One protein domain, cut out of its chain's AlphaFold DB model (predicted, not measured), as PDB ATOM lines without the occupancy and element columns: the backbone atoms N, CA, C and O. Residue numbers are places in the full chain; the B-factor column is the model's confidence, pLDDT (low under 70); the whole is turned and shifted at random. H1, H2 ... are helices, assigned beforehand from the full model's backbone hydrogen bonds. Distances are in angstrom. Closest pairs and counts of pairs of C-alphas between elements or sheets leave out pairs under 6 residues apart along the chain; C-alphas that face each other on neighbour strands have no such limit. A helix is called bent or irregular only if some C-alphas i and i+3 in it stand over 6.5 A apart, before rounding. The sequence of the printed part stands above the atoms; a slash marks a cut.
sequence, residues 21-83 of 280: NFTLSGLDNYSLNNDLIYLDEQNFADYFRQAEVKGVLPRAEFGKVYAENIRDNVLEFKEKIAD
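Overview. This is residues 21 to 83 of the 280 residues of the protein "Exonuclease V (RecBCD complex), gamma chain" of Haemophilus influenzae (UniProt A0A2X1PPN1). Three helices are grouped as a triangle: one long helix, H3, gives the domain most of its length, and two shorter helices, H1 and H2, meet different parts of it, H2 folded back beside it as a loose hairpin and H1 set steeply to it. H1 packs on the later part of H3 with its own residues 33 to 37 and runs at a steep angle to it, while H2 lies loosely beside the earlier part of H3 and runs the opposite way. The printed part has 63 residues, with the named helices in the order H1, H2, H3 and no named strand; the class is all helix. The whole is compact, with a radius of gyration of the C-alphas of 11.4 A, yet elongated, spanning 37 by 22 by 17 A.

Arrangement. Begin with H3, residues 60 to 82, the longest helix. Look beside its residues 70 to 78, where it touches H1, residues 26 to 38, which meets it with residues 33 to 37 alone. The closest C-alphas of the two are those of Ile 37 and Val 74, 6.3 A apart. Their lines stand at a steep tilt of 50 degrees, the same way. Next look beside residues 63 to 71 of H3 for H2, residues 41 to 53. H2 and H3 only just touch, with 3 pairs of C-alphas within 8 A; the closest are those of Phe 48 and Ala 67, 6.9 A apart. They form a helical hairpin, opposite ways at a shallow tilt of 33 degrees, only just short of steep. H1 and H2 are close but not clearly touching: their closest C-alphas, those of Leu 36 and Phe 44, are 7.1 A apart, and their lines stand at a shallow tilt of 30 degrees, opposite ways. In H3 every backbone O i to N i+4 pair is within hydrogen-bond range; in H1 it is 8 of 9 and in H2 7 of 9.

Along the chain. Find C-alpha 60 at (48.134, 26.087, 0.144); from there H3 runs 32.5 A to C-alpha 82 at (39.723, 1.639, -19.574). Go back to C-alpha 26 at (60.082, 12.725, -8.461), where H1 begins its 19.4 A to C-alpha 38. H2 runs 19.5 A from C-alpha 41 to C-alpha 53; it is irregular, with C-alphas 42 and 45 standing 7.1 A apart, and its line is a rough one.

Size, cuts and confidence. The two C-alphas farthest apart are those of Asn 21 and Asp 83, the first and last printed residues, at 37.0 A. The printed part has no cut. The link from H1 to H2 is tight, with 2 residues, and the link from H2 to H3 is short, with 6. The mean pLDDT of the printed part is 79.8; look for values under 70 at residues 21 to 28, of which 26 to 28 belong to H1, and at residue 30.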
ATOM      1  N   ASN A  21      58.422  21.333   1.950       58.56
ATOM      2  CA  ASN A  21      58.131  20.857   0.593       58.56
ATOM      3  C   ASN A  21      57.414  21.938  -0.237       58.56
ATOM      4  O   ASN A  21      56.193  22.085  -0.180       58.56
ATOM      5  N   PHE A  22      58.169  22.689  -1.042       60.88
ATOM      6  CA  PHE A  22      57.618  23.639  -2.023       60.88
ATOM      7  C   PHE A  22      57.319  22.992  -3.385       60.88
ATOM      8  O   PHE A  22      56.605  23.570  -4.205       60.88
ATOM      9  N   THR A  23      57.850  21.794  -3.636       56.47
ATOM     10  CA  THR A  23      57.643  21.011  -4.858       56.47
ATOM     11  C   THR A  23      57.534  19.524  -4.524       56.47
ATOM     12  O   THR A  23      58.103  19.054  -3.542       56.47
ATOM     13  N   LEU A  24      56.799  18.772  -5.347       58.72
ATOM     14  CA  LEU A  24      56.743  17.312  -5.246       58.72
ATOM     15  C   LEU A  24      58.052  16.700  -5.752       58.72
ATOM     16  O   LEU A  24      58.490  16.988  -6.872       58.72
ATOM     17  N   SER A  25      58.662  15.819  -4.958       64.62
ATOM     18  CA  SER A  25      59.821  15.056  -5.418       64.62
ATOM     19  C   SER A  25      59.413  14.071  -6.524       64.62
ATOM     20  O   SER A  25      58.265  13.627  -6.611       64.62
ATOM     21  N   GLY A  26      60.360  13.681  -7.383       64.31
ATOM     22  CA  GLY A  26      60.082  12.725  -8.461       64.31
ATOM     23  C   GLY A  26      59.644  11.335  -7.969       64.31
ATOM     24  O   GLY A  26      58.948  10.634  -8.699       64.31
ATOM     25  N   LEU A  27      60.031  10.942  -6.749       66.50
ATOM     26  CA  LEU A  27      59.622   9.673  -6.138       66.50
ATOM     27  C   LEU A  27      58.224   9.765  -5.528       66.50
ATOM     28  O   LEU A  27      57.420   8.863  -5.754       66.50
ATOM     29  N   ASP A  28      57.920  10.862  -4.831       67.94
ATOM     30  CA  ASP A  28      56.595  11.081  -4.237       67.94
ATOM     31  C   ASP A  28      55.533  11.210  -5.326       67.94
ATOM     32  O   ASP A  28      54.494  10.560  -5.257       67.94
ATOM     33  N   ASN A  29      55.839  11.953  -6.396       71.81
ATOM     34  CA  ASN A  29      54.965  12.046  -7.560       71.81
ATOM     35  C   ASN A  29      54.745  10.665  -8.203       71.81
ATOM     36  O   ASN A  29      53.621  10.297  -8.521       71.81
ATOM     37  N   TYR A  30      55.798   9.856  -8.363       68.56
ATOM     38  CA  TYR A  30      55.657   8.504  -8.913       68.56
ATOM     39  C   TYR A  30      54.782   7.594  -8.037       68.56
ATOM     40  O   TYR A  30      53.911   6.910  -8.572       68.56
ATOM     41  N   SER A  31      54.986   7.599  -6.715       72.88
ATOM     42  CA  SER A  31      54.189   6.793  -5.780       72.88
ATOM     43  C   SER A  31      52.723   7.212  -5.801       72.88
ATOM     44  O   SER A  31      51.845   6.371  -5.962       72.88
ATOM     45  N   LEU A  32      52.474   8.518  -5.707       75.69
ATOM     46  CA  LEU A  32      51.134   9.083  -5.670       75.69
ATOM     47  C   LEU A  32      50.354   8.766  -6.951       75.69
ATOM     48  O   LEU A  32      49.212   8.321  -6.901       75.69
ATOM     49  N   ASN A  33      51.000   8.909  -8.106       78.75
ATOM     50  CA  ASN A  33      50.383   8.569  -9.381       78.75
ATOM     51  C   ASN A  33      50.073   7.076  -9.511       78.75
ATOM     52  O   ASN A  33      49.025   6.709 -10.038       78.75
ATOM     53  N   ASN A  34      50.977   6.209  -9.047       75.25
ATOM     54  CA  ASN A  34      50.773   4.769  -9.136       75.25
ATOM     55  C   ASN A  34      49.587   4.310  -8.276       75.25
ATOM     56  O   ASN A  34      48.838   3.447  -8.716       75.25
ATOM     57  N   ASP A  35      49.379   4.919  -7.107       81.56
ATOM     58  CA  ASP A  35      48.220   4.632  -6.255       81.56
ATOM     59  C   ASP A  35      46.906   5.091  -6.912       81.56
ATOM     60  O   ASP A  35      45.928   4.342  -6.949       81.56
ATOM     61  N   LEU A  36      46.885   6.300  -7.484       84.69
ATOM     62  CA  LEU A  36      45.679   6.881  -8.087       84.69
ATOM     63  C   LEU A  36      45.184   6.123  -9.331       84.69
ATOM     64  O   LEU A  36      43.985   6.130  -9.612       84.69
ATOM     65  N   ILE A  37      46.067   5.441 -10.066       84.75
ATOM     66  CA  ILE A  37      45.683   4.622 -11.233       84.75
ATOM     67  C   ILE A  37      44.746   3.481 -10.842       84.75
ATOM     68  O   ILE A  37      43.848   3.156 -11.613       84.75
ATOM     69  N   TYR A  38      44.922   2.899  -9.657       84.25
ATOM     70  CA  TYR A  38      44.117   1.762  -9.195       84.25
ATOM     71  C   TYR A  38      42.988   2.164  -8.240       84.25
ATOM     72  O   TYR A  38      42.143   1.339  -7.912       84.25
ATOM     73  N   LEU A  39      42.968   3.417  -7.781       86.19
ATOM     74  CA  LEU A  39      41.940   3.940  -6.886       86.19
ATOM     75  C   LEU A  39      40.722   4.429  -7.678       86.19
ATOM     76  O   LEU A  39      40.900   5.093  -8.688       86.19
ATOM     77  N   ASP A  40      39.493   4.200  -7.224       83.56
ATOM     78  CA  ASP A  40      38.318   4.811  -7.866       83.56
ATOM     79  C   ASP A  40      38.350   6.345  -7.798       83.56
ATOM     80  O   ASP A  40      38.739   6.920  -6.781       83.56
ATOM     81  N   GLU A  41      37.884   7.019  -8.858       85.88
ATOM     82  CA  GLU A  41      37.880   8.492  -8.925       85.88
ATOM     83  C   GLU A  41      37.132   9.125  -7.741       85.88
ATOM     84  O   GLU A  41      37.561  10.146  -7.206       85.88
ATOM     85  N   GLN A  42      36.057   8.488  -7.269       85.94
ATOM     86  CA  GLN A  42      35.270   8.958  -6.121       85.94
ATOM     87  C   GLN A  42      36.119   9.112  -4.849       85.94
ATOM     88  O   GLN A  42      35.838   9.970  -4.016       85.94
ATOM     89  N   ASN A  43      37.192   8.326  -4.729       87.75
ATOM     90  CA  ASN A  43      38.089   8.329  -3.579       87.75
ATOM     91  C   ASN A  43      39.291   9.277  -3.753       87.75
ATOM     92  O   ASN A  43      40.096   9.417  -2.830       87.75
ATOM     93  N   PHE A  44      39.438   9.952  -4.901       87.06
ATOM     94  CA  PHE A  44      40.575  10.848  -5.162       87.06
ATOM     95  C   PHE A  44      40.622  12.015  -4.177       87.06
ATOM     96  O   PHE A  44      41.687  12.335  -3.653       87.06
ATOM     97  N   ALA A  45      39.473  12.631  -3.886       85.19
ATOM     98  CA  ALA A  45      39.393  13.757  -2.955       85.19
ATOM     99  C   ALA A  45      39.896  13.369  -1.552       85.19
ATOM    100  O   ALA A  45      40.668  14.102  -0.929       85.19
ATOM    101  N   ASP A  46      39.515  12.181  -1.083       87.12
ATOM    102  CA  ASP A  46      39.962  11.651   0.201       87.12
ATOM    103  C   ASP A  46      41.450  11.303   0.202       87.12
ATOM    104  O   ASP A  46      42.144  11.588   1.182       87.12
ATOM    105  N   TYR A  47      41.959  10.752  -0.900       86.06
ATOM    106  CA  TYR A  47      43.379  10.464  -1.057       86.06
ATOM    107  C   TYR A  47      44.226  11.747  -1.019       86.06
ATOM    108  O   TYR A  47      45.190  11.824  -0.253       86.06
ATOM    109  N   PHE A  48      43.850  12.789  -1.771       85.56
ATOM    110  CA  PHE A  48      44.573  14.066  -1.767       85.56
ATOM    111  C   PHE A  48      44.546  14.742  -0.393       85.56
ATOM    112  O   PHE A  48      45.580  15.233   0.061       85.56
ATOM    113  N   ARG A  49      43.418  14.679   0.325       83.81
ATOM    114  CA  ARG A  49      43.311  15.167   1.709       83.81
ATOM    115  C   ARG A  49      44.276  14.442   2.650       83.81
ATOM    116  O   ARG A  49      44.915  15.070   3.490       83.81
ATOM    117  N   GLN A  50      44.423  13.123   2.514       83.94
ATOM    118  CA  GLN A  50      45.407  12.366   3.295       83.94
ATOM    119  C   GLN A  50      46.850  12.724   2.917       83.94
ATOM    120  O   GLN A  50      47.707  12.805   3.800       83.94
ATOM    121  N   ALA A  51      47.133  12.938   1.630       80.88
ATOM    122  CA  ALA A  51      48.454  13.346   1.152       80.88
ATOM    123  C   ALA A  51      48.848  14.748   1.658       80.88
ATOM    124  O   ALA A  51      50.006  14.965   2.021       80.88
ATOM    125  N   GLU A  52      47.887  15.670   1.758       81.31
ATOM    126  CA  GLU A  52      48.068  16.997   2.359       81.31
ATOM    127  C   GLU A  52      48.408  16.903   3.854       81.31
ATOM    128  O   GLU A  52      49.409  17.469   4.292       81.31
ATOM    129  N   VAL A  53      47.651  16.116   4.634       81.06
ATOM    130  CA  VAL A  53      47.915  15.900   6.075       81.06
ATOM    131  C   VAL A  53      49.298  15.286   6.317       81.06
ATOM    132  O   VAL A  53      49.958  15.608   7.304       81.06
ATOM    133  N   LYS A  54      49.761  14.418   5.411       79.69
ATOM    134  CA  LYS A  54      51.097  13.807   5.469       79.69
ATOM    135  C   LYS A  54      52.226  14.753   5.032       79.69
ATOM    136  O   LYS A  54      53.384  14.359   5.111       79.69
ATOM    137  N   GLY A  55      51.915  15.965   4.564       71.69
ATOM    138  CA  GLY A  55      52.907  16.933   4.081       71.69
ATOM    139  C   GLY A  55      53.581  16.536   2.763       71.69
ATOM    140  O   GLY A  55      54.675  17.017   2.463       71.69
ATOM    141  N   VAL A  56      52.957  15.638   1.990       76.75
ATOM    142  CA  VAL A  56      53.470  15.167   0.690       76.75
ATOM    143  C   VAL A  56      53.213  16.201  -0.407       76.75
ATOM    144  O   VAL A  56      54.040  16.386  -1.297       76.75
ATOM    145  N   LEU A  57      52.068  16.886  -0.342       75.31
ATOM    146  CA  LEU A  57      51.714  17.947  -1.282       75.31
ATOM    147  C   LEU A  57      52.316  19.299  -0.857       75.31
ATOM    148  O   LEU A  57      52.429  19.564   0.345       75.31
ATOM    149  N   PRO A  58      52.650  20.186  -1.817       75.00
ATOM    150  CA  PRO A  58      52.999  21.571  -1.518       75.00
ATOM    151  C   PRO A  58      51.882  22.284  -0.749       75.00
ATOM    152  O   PRO A  58      50.704  21.977  -0.916       75.00
ATOM    153  N   ARG A  59      52.231  23.265   0.087       72.88
ATOM    154  CA  ARG A  59      51.234  23.978   0.900       72.88
ATOM    155  C   ARG A  59      50.314  24.884   0.072       72.88
ATOM    156  O   ARG A  59      50.716  25.452  -0.944       72.88
ATOM    157  N   ALA A  60      49.113  25.105   0.610       72.62
ATOM    158  CA  ALA A  60      48.134  26.087   0.144       72.62
ATOM    159  C   ALA A  60      47.737  25.898  -1.337       72.62
ATOM    160  O   ALA A  60      47.576  24.774  -1.805       72.62
ATOM    161  N   GLU A  61      47.543  26.991  -2.079       75.06
ATOM    162  CA  GLU A  61      47.049  26.963  -3.464       75.06
ATOM    163  C   GLU A  61      47.968  26.192  -4.423       75.06
ATOM    164  O   GLU A  61      47.490  25.578  -5.375       75.06
ATOM    165  N   PHE A  62      49.275  26.121  -4.142       72.81
ATOM    166  CA  PHE A  62      50.191  25.294  -4.929       72.81
ATOM    167  C   PHE A  62      49.850  23.804  -4.821       72.81
ATOM    168  O   PHE A  62      49.885  23.102  -5.828       72.81
ATOM    169  N   GLY A  63      49.466  23.320  -3.636       75.38
ATOM    170  CA  GLY A  63      49.041  21.933  -3.436       75.38
ATOM    171  C   GLY A  63      47.802  21.572  -4.248       75.38
ATOM    172  O   GLY A  63      47.759  20.503  -4.853       75.38
ATOM    173  N   LYS A  64      46.835  22.495  -4.327       80.25
ATOM    174  CA  LYS A  64      45.606  22.312  -5.113       80.25
ATOM    175  C   LYS A  64      45.895  22.229  -6.607       80.25
ATOM    176  O   LYS A  64      45.468  21.272  -7.241       80.25
ATOM    177  N   VAL A  65      46.699  23.151  -7.143       82.38
ATOM    178  CA  VAL A  65      47.093  23.135  -8.565       82.38
ATOM    179  C   VAL A  65      47.868  21.859  -8.917       82.38
ATOM    180  O   VAL A  65      47.654  21.272  -9.978       82.38
ATOM    181  N   TYR A  66      48.752  21.386  -8.028       79.06
ATOM    182  CA  TYR A  66      49.439  20.105  -8.223       79.06
ATOM    183  C   TYR A  66      48.465  18.921  -8.204       79.06
ATOM    184  O   TYR A  66      48.574  18.044  -9.057       79.06
ATOM    185  N   ALA A  67      47.515  18.894  -7.266       83.00
ATOM    186  CA  ALA A  67      46.507  17.841  -7.179       83.00
ATOM    187  C   ALA A  67      45.589  17.810  -8.411       83.00
ATOM    188  O   ALA A  67      45.315  16.729  -8.925       83.00
ATOM    189  N   GLU A  68      45.172  18.971  -8.923       85.94
ATOM    190  CA  GLU A  68      44.382  19.096 -10.157       85.94
ATOM    191  C   GLU A  68      45.151  18.569 -11.369       85.94
ATOM    192  O   GLU A  68      44.669  17.678 -12.061       85.94
ATOM    193  N   ASN A  69      46.394  19.013 -11.569       85.44
ATOM    194  CA  ASN A  69      47.222  18.539 -12.678       85.44
ATOM    195  C   ASN A  69      47.460  17.020 -12.600       85.44
ATOM    196  O   ASN A  69      47.399  16.303 -13.598       85.44
ATOM    197  N   ILE A  70      47.714  16.492 -11.401       84.25
ATOM    198  CA  ILE A  70      47.870  15.050 -11.203       84.25
ATOM    199  C   ILE A  70      46.568  14.309 -11.507       84.25
ATOM    200  O   ILE A  70      46.604  13.306 -12.220       84.25
ATOM    201  N   ARG A  71      45.431  14.809 -11.013       87.38
ATOM    202  CA  ARG A  71      44.111  14.248 -11.303       87.38
ATOM    203  C   ARG A  71      43.876  14.175 -12.808       87.38
ATOM    204  O   ARG A  71      43.581  13.088 -13.293       87.38
ATOM    205  N   ASP A  72      44.053  15.279 -13.525       87.94
ATOM    206  CA  ASP A  72      43.798  15.355 -14.965       87.94
ATOM    207  C   ASP A  72      44.680  14.367 -15.736       87.94
ATOM    208  O   ASP A  72      44.176  13.574 -16.530       87.94
ATOM    209  N   ASN A  73      45.983  14.317 -15.429       87.75
ATOM    210  CA  ASN A  73      46.896  13.364 -16.066       87.75
ATOM    211  C   ASN A  73      46.520  11.903 -15.770       87.75
ATOM    212  O   ASN A  73      46.639  11.045 -16.648       87.75
ATOM    213  N   VAL A  74      46.125  11.587 -14.530       88.25
ATOM    214  CA  VAL A  74      45.722  10.226 -14.144       88.25
ATOM    215  C   VAL A  74      44.421   9.835 -14.835       88.25
ATOM    216  O   VAL A  74      44.332   8.708 -15.317       88.25
ATOM    217  N   LEU A  75      43.441  10.735 -14.917       89.75
ATOM    218  CA  LEU A  75      42.177  10.476 -15.609       89.75
ATOM    219  C   LEU A  75      42.397  10.269 -17.109       89.75
ATOM    220  O   LEU A  75      41.967   9.245 -17.635       89.75
ATOM    221  N   GLU A  76      43.173  11.136 -17.766       90.19
ATOM    222  CA  GLU A  76      43.538  10.968 -19.182       90.19
ATOM    223  C   GLU A  76      44.227   9.612 -19.424       90.19
ATOM    224  O   GLU A  76      44.004   8.933 -20.426       90.19
ATOM    225  N   PHE A  77      45.082   9.173 -18.496       90.31
ATOM    226  CA  PHE A  77      45.735   7.874 -18.616       90.31
ATOM    227  C   PHE A  77      44.801   6.698 -18.329       90.31
ATOM    228  O   PHE A  77      44.923   5.662 -18.982       90.31
ATOM    229  N   LYS A  78      43.871   6.838 -17.380       90.06
ATOM    230  CA  LYS A  78      42.844   5.830 -17.100       90.06
ATOM    231  C   LYS A  78      41.954   5.598 -18.309       90.06
ATOM    232  O   LYS A  78      41.701   4.446 -18.634       90.06
ATOM    233  N   GLU A  79      41.569   6.655 -19.017       89.44
ATOM    234  CA  GLU A  79      40.830   6.538 -20.279       89.44
ATOM    235  C   GLU A  79      41.599   5.698 -21.311       89.44
ATOM    236  O   GLU A  79      41.016   4.827 -21.950       89.44
ATOM    237  N   LYS A  80      42.930   5.858 -21.410       88.81
ATOM    238  CA  LYS A  80      43.776   5.056 -22.325       88.81
ATOM    239  C   LYS A  80      43.783   3.557 -22.008       88.81
ATOM    240  O   LYS A  80      44.112   2.767 -22.894       88.81
ATOM    241  N   ILE A  81      43.489   3.162 -20.767       89.69
ATOM    242  CA  ILE A  81      43.511   1.758 -20.321       89.69
ATOM    243  C   ILE A  81      42.123   1.197 -19.979       89.69
ATOM    244  O   ILE A  81      42.019   0.003 -19.709       89.69
ATOM    245  N   ALA A  82      41.070   2.017 -20.008       86.31
ATOM    246  CA  ALA A  82      39.723   1.639 -19.574       86.31
ATOM    247  C   ALA A  82      39.154   0.460 -20.381       86.31
ATOM    248  O   ALA A  82      38.595  -0.475 -19.810       86.31
ATOM    249  N   ASP A  83      39.381   0.461 -21.695       86.94
ATOM    250  CA  ASP A  83      38.836  -0.548 -22.613       86.94
ATOM    251  C   ASP A  83      39.613  -1.877 -22.613       86.94
ATOM    252  O   ASP A  83      39.256  -2.808 -23.335       86.94
TER     253      ASP A  83